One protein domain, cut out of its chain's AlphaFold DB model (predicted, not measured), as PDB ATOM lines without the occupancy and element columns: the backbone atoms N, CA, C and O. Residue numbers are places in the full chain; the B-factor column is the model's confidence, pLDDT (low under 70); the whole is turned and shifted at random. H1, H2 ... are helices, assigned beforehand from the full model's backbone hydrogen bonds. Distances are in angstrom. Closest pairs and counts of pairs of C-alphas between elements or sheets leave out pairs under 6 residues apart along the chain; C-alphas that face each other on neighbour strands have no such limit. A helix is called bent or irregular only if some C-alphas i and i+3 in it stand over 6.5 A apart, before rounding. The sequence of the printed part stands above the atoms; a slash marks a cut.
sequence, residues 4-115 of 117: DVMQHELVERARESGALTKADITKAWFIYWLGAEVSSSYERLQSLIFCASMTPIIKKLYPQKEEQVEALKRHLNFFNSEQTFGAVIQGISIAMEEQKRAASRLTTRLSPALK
ATOM      1  N   ASP A   4     -40.659  33.383  35.298       61.84
ATOM      2  CA  ASP A   4     -40.020  34.411  34.464       61.84
ATOM      3  C   ASP A   4     -40.013  35.799  35.114       61.84
ATOM      4  O   ASP A   4     -39.029  36.532  35.016       61.84
ATOM      5  N   VAL A   5     -41.078  36.152  35.840       64.56
ATOM      6  CA  VAL A   5     -41.189  37.452  36.524       64.56
ATOM      7  C   VAL A   5     -40.221  37.508  37.707       64.56
ATOM      8  O   VAL A   5     -39.559  38.521  37.921       64.56
ATOM      9  N   MET A   6     -40.052  36.386  38.413       60.00
ATOM     10  CA  MET A   6     -39.079  36.273  39.500       60.00
ATOM     11  C   MET A   6     -37.633  36.327  38.999       60.00
ATOM     12  O   MET A   6     -36.798  36.951  39.648       60.00
ATOM     13  N   GLN A   7     -37.318  35.718  37.849       57.44
ATOM     14  CA  GLN A   7     -35.991  35.855  37.234       57.44
ATOM     15  C   GLN A   7     -35.714  37.313  36.844       57.44
ATOM     16  O   GLN A   7     -34.635  37.822  37.137       57.44
ATOM     17  N   HIS A   8     -36.697  38.004  36.262       59.25
ATOM     18  CA  HIS A   8     -36.560  39.404  35.864       59.25
ATOM     19  C   HIS A   8     -36.327  40.337  37.064       59.25
ATOM     20  O   HIS A   8     -35.391  41.133  37.055       59.25
ATOM     21  N   GLU A   9     -37.107  40.207  38.141       59.31
ATOM     22  CA  GLU A   9     -36.914  41.012  39.358       59.31
ATOM     23  C   GLU A   9     -35.588  40.715  40.071       59.31
ATOM     24  O   GLU A   9     -34.956  41.613  40.632       59.31
ATOM     25  N   LEU A  10     -35.134  39.460  40.050       59.94
ATOM     26  CA  LEU A  10     -33.855  39.074  40.640       59.94
ATOM     27  C   LEU A  10     -32.656  39.579  39.822       59.94
ATOM     28  O   LEU A  10     -31.645  39.959  40.416       59.94
ATOM     29  N   VAL A  11     -32.774  39.619  38.492       60.94
ATOM     30  CA  VAL A  11     -31.787  40.236  37.590       60.94
ATOM     31  C   VAL A  11     -31.724  41.745  37.816       60.94
ATOM     32  O   VAL A  11     -30.626  42.285  37.959       60.94
ATOM     33  N   GLU A  12     -32.869  42.415  37.941       62.34
ATOM     34  CA  GLU A  12     -32.937  43.853  38.232       62.34
ATOM     35  C   GLU A  12     -32.349  44.194  39.616       62.34
ATOM     36  O   GLU A  12     -31.501  45.078  39.734       62.34
ATOM     37  N   ARG A  13     -32.646  43.411  40.664       56.84
ATOM     38  CA  ARG A  13     -32.010  43.585  41.990       56.84
ATOM     39  C   ARG A  13     -30.510  43.260  42.000       56.84
ATOM     40  O   ARG A  13     -29.744  43.818  42.794       56.84
ATOM     41  N   ALA A  14     -30.056  42.336  41.151       55.00
ATOM     42  CA  ALA A  14     -28.632  42.048  40.980       55.00
ATOM     43  C   ALA A  14     -27.902  43.188  40.243       55.00
ATOM     44  O   ALA A  14     -26.756  43.481  40.593       55.00
ATOM     45  N   ARG A  15     -28.584  43.857  39.302       57.25
ATOM     46  CA  ARG A  15     -28.160  45.100  38.631       57.25
ATOM     47  C   ARG A  15     -27.904  46.226  39.633       57.25
ATOM     48  O   ARG A  15     -26.838  46.835  39.632       57.25
ATOM     49  N   GLU A  16     -28.835  46.437  40.560       55.50
ATOM     50  CA  GLU A  16     -28.744  47.504  41.569       55.50
ATOM     51  C   GLU A  16     -27.558  47.342  42.532       55.50
ATOM     52  O   GLU A  16     -27.022  48.323  43.046       55.50
ATOM     53  N   SER A  17     -27.101  46.111  42.768       52.38
ATOM     54  CA  SER A  17     -26.095  45.809  43.794       52.38
ATOM     55  C   SER A  17     -24.650  45.715  43.273       52.38
ATOM     56  O   SER A  17     -23.767  45.262  44.006       52.38
ATOM     57  N   GLY A  18     -24.395  46.164  42.039       58.72
ATOM     58  CA  GLY A  18     -23.065  46.233  41.416       58.72
ATOM     59  C   GLY A  18     -22.896  47.378  40.411       58.72
ATOM     60  O   GLY A  18     -22.039  47.274  39.535       58.72
ATOM     61  N   ALA A  19     -23.716  48.428  40.531       65.88
ATOM     62  CA  ALA A  19     -23.913  49.451  39.512       65.88
ATOM     63  C   ALA A  19     -22.611  50.168  39.118       65.88
ATOM     64  O   ALA A  19     -21.992  50.888  39.912       65.88
ATOM     65  N   LEU A  20     -22.217  50.004  37.853       77.12
ATOM     66  CA  LEU A  20     -21.236  50.879  37.221       77.12
ATOM     67  C   LEU A  20     -21.729  52.320  37.318       77.12
ATOM     68  O   LEU A  20     -22.883  52.629  37.013       77.12
ATOM     69  N   THR A  21     -20.860  53.225  37.757       84.50
ATOM     70  CA  THR A  21     -21.245  54.633  37.843       84.50
ATOM     71  C   THR A  21     -21.175  55.245  36.448       84.50
ATOM     72  O   THR A  21     -20.304  54.885  35.656       84.50
ATOM     73  N   LYS A  22     -22.029  56.233  36.145       80.94
ATOM     74  CA  LYS A  22     -21.956  56.963  34.861       80.94
ATOM     75  C   LYS A  22     -20.540  57.471  34.570       80.94
ATOM     76  O   LYS A  22     -20.076  57.370  33.445       80.94
ATOM     77  N   ALA A  23     -19.828  57.919  35.607       83.81
ATOM     78  CA  ALA A  23     -18.438  58.355  35.511       83.81
ATOM     79  C   ALA A  23     -17.475  57.265  35.003       83.81
ATOM     80  O   ALA A  23     -16.542  57.581  34.269       83.81
ATOM     81  N   ASP A  24     -17.693  55.992  35.348       86.12
ATOM     82  CA  ASP A  24     -16.849  54.889  34.870       86.12
ATOM     83  C   ASP A  24     -17.055  54.636  33.383       86.12
ATOM     84  O   ASP A  24     -16.089  54.442  32.648       86.12
ATOM     85  N   ILE A  25     -18.316  54.680  32.948       84.38
ATOM     86  CA  ILE A  25     -18.704  54.490  31.550       84.38
ATOM     87  C   ILE A  25     -18.153  55.646  30.712       84.38
ATOM     88  O   ILE A  25     -17.510  55.411  29.695       84.38
ATOM     89  N   THR A  26     -18.313  56.891  31.173       86.12
ATOM     90  CA  THR A  26     -17.736  58.064  30.504       86.12
ATOM     91  C   THR A  26     -16.211  57.989  30.453       86.12
ATOM     92  O   THR A  26     -15.622  58.340  29.437       86.12
ATOM     93  N   LYS A  27     -15.554  57.487  31.506       87.50
ATOM     94  CA  LYS A  27     -14.098  57.292  31.519       87.50
ATOM     95  C   LYS A  27     -13.652  56.223  30.519       87.50
ATOM     96  O   LYS A  27     -12.677  56.444  29.807       87.50
ATOM     97  N   ALA A  28     -14.349  55.090  30.451       87.75
ATOM     98  CA  ALA A  28     -14.077  54.034  29.475       87.75
ATOM     99  C   ALA A  28     -14.279  54.535  28.037       87.75
ATOM    100  O   ALA A  28     -13.423  54.309  27.180       87.75
ATOM    101  N   TRP A  29     -15.359  55.280  27.796       87.19
ATOM    102  CA  TRP A  29     -15.628  55.925  26.513       87.19
ATOM    103  C   TRP A  29     -14.530  56.922  26.136       87.19
ATOM    104  O   TRP A  29     -14.025  56.884  25.022       87.19
ATOM    105  N   PHE A  30     -14.085  57.756  27.079       86.56
ATOM    106  CA  PHE A  30     -13.033  58.742  26.837       86.56
ATOM    107  C   PHE A  30     -11.686  58.092  26.487       86.56
ATOM    108  O   PHE A  30     -11.002  58.542  25.572       86.56
ATOM    109  N   ILE A  31     -11.320  56.999  27.169       85.56
ATOM    110  CA  ILE A  31     -10.108  56.222  26.853       85.56
ATOM    111  C   ILE A  31     -10.201  55.631  25.442       85.56
ATOM    112  O   ILE A  31      -9.232  55.696  24.689       85.56
ATOM    113  N   TYR A  32     -11.357  55.066  25.084       85.31
ATOM    114  CA  TYR A  32     -11.578  54.515  23.751       85.31
ATOM    115  C   TYR A  32     -11.495  55.607  22.682       85.31
ATOM    116  O   TYR A  32     -10.736  55.471  21.729       85.31
ATOM    117  N   TRP A  33     -12.193  56.722  22.884       82.75
ATOM    118  CA  TRP A  33     -12.263  57.822  21.928       82.75
ATOM    119  C   TRP A  33     -10.898  58.474  21.671       82.75
ATOM    120  O   TRP A  33     -10.551  58.735  20.524       82.75
ATOM    121  N   LEU A  34     -10.078  58.658  22.713       82.75
ATOM    122  CA  LEU A  34      -8.728  59.216  22.567       82.75
ATOM    123  C   LEU A  34      -7.726  58.265  21.900       82.75
ATOM    124  O   LEU A  34      -6.748  58.726  21.316       82.75
ATOM    125  N   GLY A  35      -7.913  56.950  22.027       75.69
ATOM    126  CA  GLY A  35      -6.925  55.968  21.577       75.69
ATOM    127  C   GLY A  35      -7.335  55.131  20.367       75.69
ATOM    128  O   GLY A  35      -6.510  54.359  19.880       75.69
ATOM    129  N   ALA A  36      -8.569  55.268  19.877       71.94
ATOM    130  CA  ALA A  36      -9.108  54.480  18.768       71.94
ATOM    131  C   ALA A  36      -8.313  54.622  17.462       71.94
ATOM    132  O   ALA A  36      -8.200  53.645  16.723       71.94
ATOM    133  N   GLU A  37      -7.734  55.795  17.187       69.19
ATOM    134  CA  GLU A  37      -6.850  56.001  16.026       69.19
ATOM    135  C   GLU A  37      -5.386  55.670  16.335       69.19
ATOM    136  O   GLU A  37      -4.671  55.138  15.488       69.19
ATOM    137  N   VAL A  38      -4.945  55.914  17.572       68.56
ATOM    138  CA  VAL A  38      -3.541  55.757  17.986       68.56
ATOM    139  C   VAL A  38      -3.139  54.287  18.100       68.56
ATOM    140  O   VAL A  38      -1.991  53.935  17.838       68.56
ATOM    141  N   SER A  39      -4.065  53.406  18.487       63.34
ATOM    142  CA  SER A  39      -3.744  51.998  18.720       63.34
ATOM    143  C   SER A  39      -3.865  51.114  17.481       63.34
ATOM    144  O   SER A  39      -3.836  49.896  17.641       63.34
ATOM    145  N   SER A  40      -4.056  51.674  16.283       63.19
ATOM    146  CA  SER A  40      -4.262  50.897  15.056       63.19
ATOM    147  C   SER A  40      -2.962  50.232  14.584       63.19
ATOM    148  O   SER A  40      -2.316  50.678  13.637       63.19
ATOM    149  N   SER A  41      -2.570  49.145  15.246       66.69
ATOM    150  CA  SER A  41      -1.433  48.309  14.845       66.69
ATOM    151  C   SER A  41      -1.861  47.286  13.790       66.69
ATOM    152  O   SER A  41      -2.914  46.673  13.928       66.69
ATOM    153  N   TYR A  42      -1.031  47.016  12.779       58.53
ATOM    154  CA  TYR A  42      -1.357  46.057  11.706       58.53
ATOM    155  C   TYR A  42      -1.710  44.643  12.210       58.53
ATOM    156  O   TYR A  42      -2.549  43.970  11.621       58.53
ATOM    157  N   GLU A  43      -1.117  44.202  13.322       61.41
ATOM    158  CA  GLU A  43      -1.323  42.849  13.863       61.41
ATOM    159  C   GLU A  43      -2.611  42.689  14.683       61.41
ATOM    160  O   GLU A  43      -3.074  41.570  14.902       61.41
ATOM    161  N   ARG A  44      -3.175  43.787  15.200       63.12
ATOM    162  CA  ARG A  44      -4.230  43.741  16.233       63.12
ATOM    163  C   ARG A  44      -5.301  44.827  16.127       63.12
ATOM    164  O   ARG A  44      -6.277  44.779  16.879       63.12
ATOM    165  N   LEU A  45      -5.143  45.765  15.198       79.81
ATOM    166  CA  LEU A  45      -6.023  46.902  14.940       79.81
ATOM    167  C   LEU A  45      -6.445  47.575  16.257       79.81
ATOM    168  O   LEU A  45      -5.596  47.875  17.088       79.81
ATOM    169  N   GLN A  46      -7.738  47.783  16.496       79.81
ATOM    170  CA  GLN A  46      -8.242  48.535  17.651       79.81
ATOM    171  C   GLN A  46      -8.478  47.672  18.901       79.81
ATOM    172  O   GLN A  46      -8.959  48.170  19.919       79.81
ATOM    173  N   SER A  47      -8.128  46.382  18.871       78.69
ATOM    174  CA  SER A  47      -8.329  45.487  20.024       78.69
ATOM    175  C   SER A  47      -7.569  45.940  21.280       78.69
ATOM    176  O   SER A  47      -8.048  45.763  22.400       78.69
ATOM    177  N   LEU A  48      -6.400  46.572  21.116       81.25
ATOM    178  CA  LEU A  48      -5.564  47.012  22.236       81.25
ATOM    179  C   LEU A  48      -6.220  48.142  23.031       81.25
ATOM    180  O   LEU A  48      -6.307  48.053  24.259       81.25
ATOM    181  N   ILE A  49      -6.718  49.178  22.350       84.31
ATOM    182  CA  ILE A  49      -7.414  50.266  23.038       84.31
ATOM    183  C   ILE A  49      -8.777  49.829  23.559       84.31
ATOM    184  O   ILE A  49      -9.175  50.252  24.643       84.31
ATOM    185  N   PHE A  50      -9.460  48.925  22.855       83.56
ATOM    186  CA  PHE A  50     -10.701  48.339  23.344       83.56
ATOM    187  C   PHE A  50     -10.471  47.634  24.692       83.56
ATOM    188  O   PHE A  50     -11.125  47.957  25.684       83.56
ATOM    189  N   CYS A  51      -9.439  46.796  24.794       85.62
ATOM    190  CA  CYS A  51      -9.053  46.147  26.047       85.62
ATOM    191  C   CYS A  51      -8.637  47.153  27.147       85.62
ATOM    192  O   CYS A  51      -9.078  47.053  28.300       85.62
ATOM    193  N   ALA A  52      -7.853  48.179  26.801       86.00
ATOM    194  CA  ALA A  52      -7.447  49.224  27.746       86.00
ATOM    195  C   ALA A  52      -8.650  50.008  28.300       86.00
ATOM    196  O   ALA A  52      -8.742  50.261  29.503       86.00
ATOM    197  N   SER A  53      -9.607  50.333  27.436       86.94
ATOM    198  CA  SER A  53     -10.830  51.048  27.796       86.94
ATOM    199  C   SER A  53     -11.767  50.225  28.694       86.94
ATOM    200  O   SER A  53     -12.427  50.779  29.572       86.94
ATOM    201  N   MET A  54     -11.753  48.895  28.549       86.75
ATOM    202  CA  MET A  54     -12.518  47.955  29.376       86.75
ATOM    203  C   MET A  54     -11.865  47.675  30.736       86.75
ATOM    204  O   MET A  54     -12.531  47.227  31.665       86.75
ATOM    205  N   THR A  55     -10.576  47.977  30.904       87.38
ATOM    206  CA  THR A  55      -9.832  47.748  32.155       87.38
ATOM    207  C   THR A  55     -10.468  48.386  33.405       87.38
ATOM    208  O   THR A  55     -10.615  47.673  34.402       87.38
ATOM    209  N   PRO A  56     -10.859  49.680  33.432       85.69
ATOM    210  CA  PRO A  56     -11.502  50.271  34.614       85.69
ATOM    211  C   PRO A  56     -12.851  49.621  34.949       85.69
ATOM    212  O   PRO A  56     -13.173  49.458  36.126       85.69
ATOM    213  N   ILE A  57     -13.604  49.208  33.927       87.31
ATOM    214  CA  ILE A  57     -14.899  48.535  34.067       87.31
ATOM    215  C   ILE A  57     -14.700  47.137  34.657       87.31
ATOM    216  O   ILE A  57     -15.286  46.801  35.684       87.31
ATOM    217  N   ILE A  58     -13.806  46.346  34.063       85.88
ATOM    218  CA  ILE A  58     -13.498  44.977  34.489       85.88
ATOM    219  C   ILE A  58     -12.945  44.958  35.916       85.88
ATOM    220  O   ILE A  58     -13.347  44.107  36.700       85.88
ATOM    221  N   LYS A  59     -12.103  45.925  36.304       85.00
ATOM    222  CA  LYS A  59     -11.610  46.041  37.690       85.00
ATOM    223  C   LYS A  59     -12.722  46.270  38.718       85.00
ATOM    224  O   LYS A  59     -12.589  45.825  39.853       85.00
ATOM    225  N   LYS A  60     -13.805  46.962  38.348       84.31
ATOM    226  CA  LYS A  60     -14.987  47.148  39.211       84.31
ATOM    227  C   LYS A  60     -15.932  45.945  39.177       84.31
ATOM    228  O   LYS A  60     -16.543  45.603  40.194       84.31
ATOM    229  N   LEU A  61     -16.060  45.302  38.018       81.75
ATOM    230  CA  LEU A  61     -16.911  44.128  37.840       81.75
ATOM    231  C   LEU A  61     -16.312  42.858  38.465       81.75
ATOM    232  O   LEU A  61     -17.045  42.039  39.004       81.75
ATOM    233  N   TYR A  62     -14.996  42.708  38.468       82.00
ATOM    234  CA  TYR A  62     -14.325  41.492  38.913       82.00
ATOM    235  C   TYR A  62     -13.300  41.838  39.992       82.00
ATOM    236  O   TYR A  62     -12.252  42.389  39.672       82.00
ATOM    237  N   PRO A  63     -13.566  41.558  41.281       78.31
ATOM    238  CA  PRO A  63     -12.598  41.823  42.346       78.31
ATOM    239  C   PRO A  63     -11.412  40.843  42.327       78.31
ATOM    240  O   PRO A  63     -10.331  41.205  42.785       78.31
ATOM    241  N   GLN A  64     -11.592  39.634  41.776       85.44
ATOM    242  CA  GLN A  64     -10.541  38.620  41.664       85.44
ATOM    243  C   GLN A  64      -9.672  38.829  40.426       85.44
ATOM    244  O   GLN A  64     -10.177  39.104  39.335       85.44
ATOM    245  N   LYS A  65      -8.353  38.673  40.580       82.31
ATOM    246  CA  LYS A  65      -7.388  38.908  39.494       82.31
ATOM    247  C   LYS A  65      -7.528  37.884  38.371       82.31
ATOM    248  O   LYS A  65      -7.370  38.237  37.206       82.31
ATOM    249  N   GLU A  66      -7.842  36.643  38.706       84.00
ATOM    250  CA  GLU A  66      -8.003  35.541  37.759       84.00
ATOM    251  C   GLU A  66      -9.173  35.823  36.804       84.00
ATOM    252  O   GLU A  66      -9.018  35.750  35.583       84.00
ATOM    253  N   GLU A  67     -10.307  36.267  37.354       81.31
ATOM    254  CA  GLU A  67     -11.503  36.640  36.590       81.31
ATOM    255  C   GLU A  67     -11.275  37.904  35.740       81.31
ATOM    256  O   GLU A  67     -11.740  37.980  34.600       81.31
ATOM    257  N   GLN A  68     -10.498  38.878  36.243       83.44
ATOM    258  CA  GLN A  68     -10.104  40.059  35.460       83.44
ATOM    259  C   GLN A  68      -9.282  39.671  34.227       83.44
ATOM    260  O   GLN A  68      -9.524  40.188  33.133       83.44
ATOM    261  N   VAL A  69      -8.309  38.770  34.390       83.94
ATOM    262  CA  VAL A  69      -7.449  38.310  33.292       83.94
ATOM    263  C   VAL A  69      -8.270  37.562  32.245       83.94
ATOM    264  O   VAL A  69      -8.078  37.787  31.050       83.94
ATOM    265  N   GLU A  70      -9.200  36.705  32.664       85.62
ATOM    266  CA  GLU A  70     -10.080  35.989  31.738       85.62
ATOM    267  C   GLU A  70     -11.015  36.945  30.978       85.62
ATOM    268  O   GLU A  70     -11.177  36.825  29.761       85.62
ATOM    269  N   ALA A  71     -11.587  37.941  31.660       83.56
ATOM    270  CA  ALA A  71     -12.413  38.964  31.025       83.56
ATOM    271  C   ALA A  71     -11.616  39.795  30.006       83.56
ATOM    272  O   ALA A  71     -12.051  39.936  28.864       83.56
ATOM    273  N   LEU A  72     -10.425  40.280  30.368       83.75
ATOM    274  CA  LEU A  72      -9.575  41.063  29.462       83.75
ATOM    275  C   LEU A  72      -9.123  40.253  28.244       83.75
ATOM    276  O   LEU A  72      -9.097  40.787  27.138       83.75
ATOM    277  N   LYS A  73      -8.819  38.958  28.410       84.38
ATOM    278  CA  LYS A  73      -8.464  38.074  27.289       84.38
ATOM    279  C   LYS A  73      -9.586  37.958  26.254       84.38
ATOM    280  O   LYS A  73      -9.286  37.924  25.066       84.38
ATOM    281  N   ARG A  74     -10.860  37.951  26.671       83.19
ATOM    282  CA  ARG A  74     -12.013  37.922  25.747       83.19
ATOM    283  C   ARG A  74     -12.119  39.196  24.904       83.19
ATOM    284  O   ARG A  74     -12.411  39.114  23.715       83.19
ATOM    285  N   HIS A  75     -11.826  40.346  25.511       82.62
ATOM    286  CA  HIS A  75     -11.841  41.663  24.854       82.62
ATOM    287  C   HIS A  75     -10.544  41.989  24.096       82.62
ATOM    288  O   HIS A  75     -10.457  43.024  23.445       82.62
ATOM    289  N   LEU A  76      -9.539  41.107  24.150       79.44
ATOM    290  CA  LEU A  76      -8.289  41.198  23.385       79.44
ATOM    291  C   LEU A  76      -8.390  40.530  21.999       79.44
ATOM    292  O   LEU A  76      -7.407  40.484  21.257       79.44
ATOM    293  N   ASN A  77      -9.554  39.976  21.654       75.81
ATOM    294  CA  ASN A  77      -9.795  39.422  20.328       75.81
ATOM    295  C   ASN A  77      -9.764  40.520  19.257       75.81
ATOM    296  O   ASN A  77      -9.967  41.700  19.539       75.81
ATOM    297  N   PHE A  78      -9.486  40.112  18.019       70.94
ATOM    298  CA  PHE A  78      -9.355  41.021  16.884       70.94
ATOM    299  C   PHE A  78     -10.633  41.857  16.711       70.94
ATOM    300  O   PHE A  78     -11.718  41.306  16.534       70.94
ATOM    301  N   PHE A  79     -10.499  43.183  16.787       73.19
ATOM    302  CA  PHE A  79     -11.608  44.127  16.688       73.19
ATOM    303  C   PHE A  79     -11.205  45.310  15.811       73.19
ATOM    304  O   PHE A  79     -10.161  45.936  16.022       73.19
ATOM    305  N   ASN A  80     -12.042  45.600  14.819       70.88
ATOM    306  CA  ASN A  80     -11.918  46.755  13.944       70.88
ATOM    307  C   ASN A  80     -13.318  47.261  13.616       70.88
ATOM    308  O   ASN A  80     -14.183  46.496  13.183       70.88
ATOM    309  N   SER A  81     -13.567  48.529  13.896       72.12
ATOM    310  CA  SER A  81     -14.822  49.202  13.584       72.12
ATOM    311  C   SER A  81     -14.550  50.684  13.381       72.12
ATOM    312  O   SER A  81     -13.546  51.214  13.848       72.12
ATOM    313  N   GLU A  82     -15.455  51.365  12.687       76.38
ATOM    314  CA  GLU A  82     -15.417  52.825  12.645       76.38
ATOM    315  C   GLU A  82     -15.562  53.380  14.073       76.38
ATOM    316  O   GLU A  82     -16.304  52.833  14.892       76.38
ATOM    317  N   GLN A  83     -14.807  54.433  14.381       73.62
ATOM    318  CA  GLN A  83     -14.636  55.009  15.718       73.62
ATOM    319  C   GLN A  83     -15.960  55.288  16.436       73.62
ATOM    320  O   GLN A  83     -16.108  54.986  17.625       73.62
ATOM    321  N   THR A  84     -16.928  55.851  15.722       78.19
ATOM    322  CA  THR A  84     -18.241  56.217  16.258       78.19
ATOM    323  C   THR A  84     -19.059  54.973  16.596       78.19
ATOM    324  O   THR A  84     -19.589  54.861  17.704       78.19
ATOM    325  N   PHE A  85     -19.117  53.994  15.693       79.50
ATOM    326  CA  PHE A  85     -19.810  52.726  15.943       79.50
ATOM    327  C   PHE A  85     -19.101  51.847  16.977       79.50
ATOM    328  O   PHE A  85     -19.756  51.171  17.773       79.50
ATOM    329  N   GLY A  86     -17.774  51.893  17.032       81.38
ATOM    330  CA  GLY A  86     -16.976  51.163  18.006       81.38
ATOM    331  C   GLY A  86     -17.256  51.591  19.448       81.38
ATOM    332  O   GLY A  86     -17.313  50.740  20.337       81.38
ATOM    333  N   ALA A  87     -17.552  52.875  19.676       83.25
ATOM    334  CA  ALA A  87     -17.979  53.378  20.982       83.25
ATOM    335  C   ALA A  87     -19.343  52.803  21.416       83.25
ATOM    336  O   ALA A  87     -19.553  52.500  22.592       83.25
ATOM    337  N   VAL A  88     -20.265  52.602  20.468       85.38
ATOM    338  CA  VAL A  88     -21.562  51.959  20.741       85.38
ATOM    339  C   VAL A  88     -21.362  50.486  21.093       85.38
ATOM    340  O   VAL A  88     -21.917  50.007  22.082       85.38
ATOM    341  N   ILE A  89     -20.526  49.779  20.327       85.81
ATOM    342  CA  ILE A  89     -20.196  48.369  20.578       85.81
ATOM    343  C   ILE A  89     -19.559  48.207  21.960       85.81
ATOM    344  O   ILE A  89     -19.962  47.327  22.718       85.81
ATOM    345  N   GLN A  90     -18.639  49.100  22.329       86.62
ATOM    346  CA  GLN A  90     -18.046  49.141  23.664       86.62
ATOM    347  C   GLN A  90     -19.115  49.250  24.761       86.62
ATOM    348  O   GLN A  90     -19.092  48.475  25.717       86.62
ATOM    349  N   GLY A  91     -20.084  50.158  24.612       85.75
ATOM    350  CA  GLY A  91     -21.192  50.299  25.559       85.75
ATOM    351  C   GLY A  91     -22.039  49.028  25.690       85.75
ATOM    352  O   GLY A  91     -22.365  48.613  26.804       85.75
ATOM    353  N   ILE A  92     -22.336  48.364  24.568       86.69
ATOM    354  CA  ILE A  92     -23.054  47.081  24.558       86.69
ATOM    355  C   ILE A  92     -22.233  46.005  25.279       86.69
ATOM    356  O   ILE A  92     -22.767  45.295  26.130       86.69
ATOM    357  N   SER A  93     -20.930  45.905  25.005       87.38
ATOM    358  CA  SER A  93     -20.045  44.946  25.674       87.38
ATOM    359  C   SER A  93     -19.972  45.170  27.185       87.38
ATOM    360  O   SER A  93     -19.980  44.198  27.941       87.38
ATOM    361  N   ILE A  94     -19.962  46.426  27.644       86.25
ATOM    362  CA  ILE A  94     -20.029  46.765  29.074       86.25
ATOM    363  C   ILE A  94     -21.334  46.242  29.692       86.25
ATOM    364  O   ILE A  94     -21.291  45.566  30.721       86.25
ATOM    365  N   ALA A  95     -22.476  46.494  29.046       83.88
ATOM    366  CA  ALA A  95     -23.776  46.020  29.521       83.88
ATOM    367  C   ALA A  95     -23.865  44.482  29.546       83.88
ATOM    368  O   ALA A  95     -24.442  43.904  30.471       83.88
ATOM    369  N   MET A  96     -23.266  43.801  28.566       83.81
ATOM    370  CA  MET A  96     -23.211  42.337  28.526       83.81
ATOM    371  C   MET A  96     -22.349  41.749  29.651       83.81
ATOM    372  O   MET A  96     -22.734  40.742  30.246       83.81
ATOM    373  N   GLU A  97     -21.205  42.357  29.978       83.12
ATOM    374  CA  GLU A  97     -20.382  41.907  31.115       83.12
ATOM    375  C   GLU A  97     -21.093  42.129  32.457       83.12
ATOM    376  O   GLU A  97     -21.010  41.289  33.355       83.12
ATOM    377  N   GLU A  98     -21.853  43.218  32.583       79.62
ATOM    378  CA  GLU A  98     -22.689  43.469  33.758       79.62
ATOM    379  C   GLU A  98     -23.775  42.391  33.922       79.62
ATOM    380  O   GLU A  98     -23.906  41.803  35.002       79.62
ATOM    381  N   GLN A  99     -24.491  42.053  32.844       76.50
ATOM    382  CA  GLN A  99     -25.483  40.970  32.848       76.50
ATOM    383  C   GLN A  99     -24.856  39.614  33.181       76.50
ATOM    384  O   GLN A  99     -25.410  38.855  33.978       76.50
ATOM    385  N   LYS A 100     -23.680  39.311  32.621       77.75
ATOM    386  CA  LYS A 100     -22.967  38.061  32.904       77.75
ATOM    387  C   LYS A 100     -22.615  37.947  34.385       77.75
ATOM    388  O   LYS A 100     -22.850  36.900  34.984       77.75
ATOM    389  N   ARG A 101     -22.114  39.022  35.002       73.12
ATOM    390  CA  ARG A 101     -21.834  39.050  36.446       73.12
ATOM    391  C   ARG A 101     -23.106  38.839  37.272       73.12
ATOM    392  O   ARG A 101     -23.083  38.064  38.231       73.12
ATOM    393  N   ALA A 102     -24.199  39.509  36.911       71.06
ATOM    394  CA  ALA A 102     -25.486  39.352  37.585       71.06
ATOM    395  C   ALA A 102     -25.987  37.898  37.512       71.06
ATOM    396  O   ALA A 102     -26.346  37.321  38.541       71.06
ATOM    397  N   ALA A 103     -25.911  37.278  36.331       67.19
ATOM    398  CA  ALA A 103     -26.276  35.881  36.114       67.19
ATOM    399  C   ALA A 103     -25.379  34.911  36.904       67.19
ATOM    400  O   ALA A 103     -25.888  34.039  37.605       67.19
ATOM    401  N   SER A 104     -24.052  35.095  36.877       66.94
ATOM    402  CA  SER A 104     -23.117  34.289  37.677       66.94
ATOM    403  C   SER A 104     -23.426  34.377  39.175       66.94
ATOM    404  O   SER A 104     -23.450  33.354  39.860       66.94
ATOM    405  N   ARG A 105     -23.747  35.575  39.686       61.19
ATOM    406  CA  ARG A 105     -24.141  35.776  41.090       61.19
ATOM    407  C   ARG A 105     -25.454  35.067  41.428       61.19
ATOM    408  O   ARG A 105     -25.597  34.571  42.547       61.19
ATOM    409  N   LEU A 106     -26.395  35.014  40.485       60.81
ATOM    410  CA  LEU A 106     -27.658  34.298  40.646       60.81
ATOM    411  C   LEU A 106     -27.431  32.786  40.762       60.81
ATOM    412  O   LEU A 106     -27.921  32.165  41.704       60.81
ATOM    413  N   THR A 107     -26.615  32.212  39.875       57.75
ATOM    414  CA  THR A 107     -26.262  30.784  39.890       57.75
ATOM    415  C   THR A 107     -25.555  30.384  41.188       57.75
ATOM    416  O   THR A 107     -25.906  29.372  41.796       57.75
ATOM    417  N   THR A 108     -24.614  31.200  41.679       56.69
ATOM    418  CA  THR A 108     -23.951  30.963  42.976       56.69
ATOM    419  C   THR A 108     -24.916  31.058  44.160       56.69
ATOM    420  O   THR A 108     -24.701  30.387  45.163       56.69
ATOM    421  N   ARG A 109     -25.981  31.865  44.077       49.88
ATOM    422  CA  ARG A 109     -27.009  31.960  45.132       49.88
ATOM    423  C   ARG A 109     -28.036  30.833  45.089       49.88
ATOM    424  O   ARG A 109     -28.587  30.493  46.131       49.88
ATOM    425  N   LEU A 110     -28.302  30.271  43.914       52.72
ATOM    426  CA  LEU A 110     -29.251  29.172  43.741       52.72
ATOM    427  C   LEU A 110     -28.642  27.812  44.116       52.72
ATOM    428  O   LEU A 110     -29.367  26.940  44.586       52.72
ATOM    429  N   SER A 111     -27.323  27.625  43.983       51.12
ATOM    430  CA  SER A 111     -26.670  26.339  44.284       51.12
ATOM    431  C   SER A 111     -26.736  25.876  45.755       51.12
ATOM    432  O   SER A 111     -26.844  24.666  45.966       51.12
ATOM    433  N   PRO A 112     -26.740  26.753  46.783       50.34
ATOM    434  CA  PRO A 112     -27.006  26.357  48.164       50.34
ATOM    435  C   PRO A 112     -28.506  26.178  48.426       50.34
ATOM    436  O   PRO A 112     -28.889  25.265  49.147       50.34
ATOM    437  N   ALA A 113     -29.358  27.016  47.819       45.12
ATOM    438  CA  ALA A 113     -30.809  26.984  48.017       45.12
ATOM    439  C   ALA A 113     -31.459  25.712  47.446       45.12
ATOM    440  O   ALA A 113     -32.364  25.162  48.063       45.12
ATOM    441  N   LEU A 114     -30.960  25.203  46.314       43.50
ATOM    442  CA  LEU A 114     -31.445  23.967  45.690       43.50
ATOM    443  C   LEU A 114     -30.938  22.690  46.392       43.50
ATOM    444  O   LEU A 114     -31.455  21.614  46.141       43.50
ATOM    445  N   LYS A 115     -29.917  22.789  47.258       34.00
ATOM    446  CA  LYS A 115     -29.411  21.667  48.077       34.00
ATOM    447  C   LYS A 115     -30.085  21.556  49.450       34.00
ATOM    448  O   LYS A 115     -29.790  20.621  50.186       34.00
TER     449      LYS A 115
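This is residues 4 to 115 of the 117 residues of the protein "PTS system mannose/fructose/sorbose family transporter subunit IID" of Salmonella enterica I (UniProt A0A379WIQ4). One long helix, H5, crosses slantwise over one face of a row of three helices, H2, H3 and H4, which fold back on one another side by side, and touches two of them, H2 and H3. H5 then runs on beyond the row, where the last part of H1 packs across it, and residues 107 to 115 stick out. The printed part has 112 residues with five named helices, H1 to H5 in chain order, and no named strand; the class is all helix. It is only just compact, close to loose, with a radius of gyration of the C-alphas of 15.8 A, and it is a rod spanning 52 by 25 by 22 A.

The longest helix, H5, takes residues 83 to 113 and measures 45.7 A, from C-alpha 83 at (-14.636, 55.009, 15.718) to C-alpha 113 at (-30.809, 26.984, 48.017). It is neither bent nor irregular, but only just: C-alphas 109 and 112 are 6.4 A apart. H2 is residues 22 to 35, 20.1 A; H3 is residues 47 to 61, 19.8 A; H4 is residues 65 to 75, 15.5 A. H3 is only just irregular, with C-alphas 53 and 56 6.9 A apart. H1, residues 4 to 16, 18.7 A, begins at C-alpha 4 at (-40.020, 34.411, 34.464).

H3 and H5 are the hubs, touching three helices each, and H2, H3 and H5 form a bundle, a group of helices set together. H5 touches H2 with residues 83 to 91 alone, the closest C-alphas being those of Trp 29 and Ala 87, 6.5 A, at a steep tilt of 43 degrees, opposite ways. With residues 90 to 101 alone it touches H3, closest at the C-alphas of Leu 61 and Glu 98, 7.1 A; they run the same way at 36 degrees, only just steep. H2 and H3 are a helical hairpin at a shallow tilt of 16 degrees, with the C-alphas of Ala 28 and Ser 53 closest at 4.7 A. H3 and H4 are another, only just steep at 36 degrees, with the C-alphas of Cys 51 and His 75 closest at 5.4 A. H4 and H5 are only just apart, closest 8.5 A. Residues 10 to 15 of H1 touch residues 98 to 106 of H5, the C-alphas of Ala 14 and Ala 102 being closest at 5.4 A; the tilt of 67 degrees is steep, only just short of about perpendicular. H1 is apart from H2, H3 and H4. Helix packing is mostly crossed, with 1 of 5 touching pairs at a shallow tilt. In H1, H2 and H4 every O i to N i+4 pair is within hydrogen-bond range; in H3 it is 9 of 11 and in H5 24 of 27.

The two C-alphas farthest apart, those of Val 38 and Lys 115, are 52.3 A apart. Residues 107 to 115, of which 107 to 113 belong to H5, stand free. The printed part has no cut; the link from H2 to H3, 11 residues, is long. The mean pLDDT of the printed part is 74.2, and residues 4 to 19, 37 to 44 and 103 to 115 are under 70.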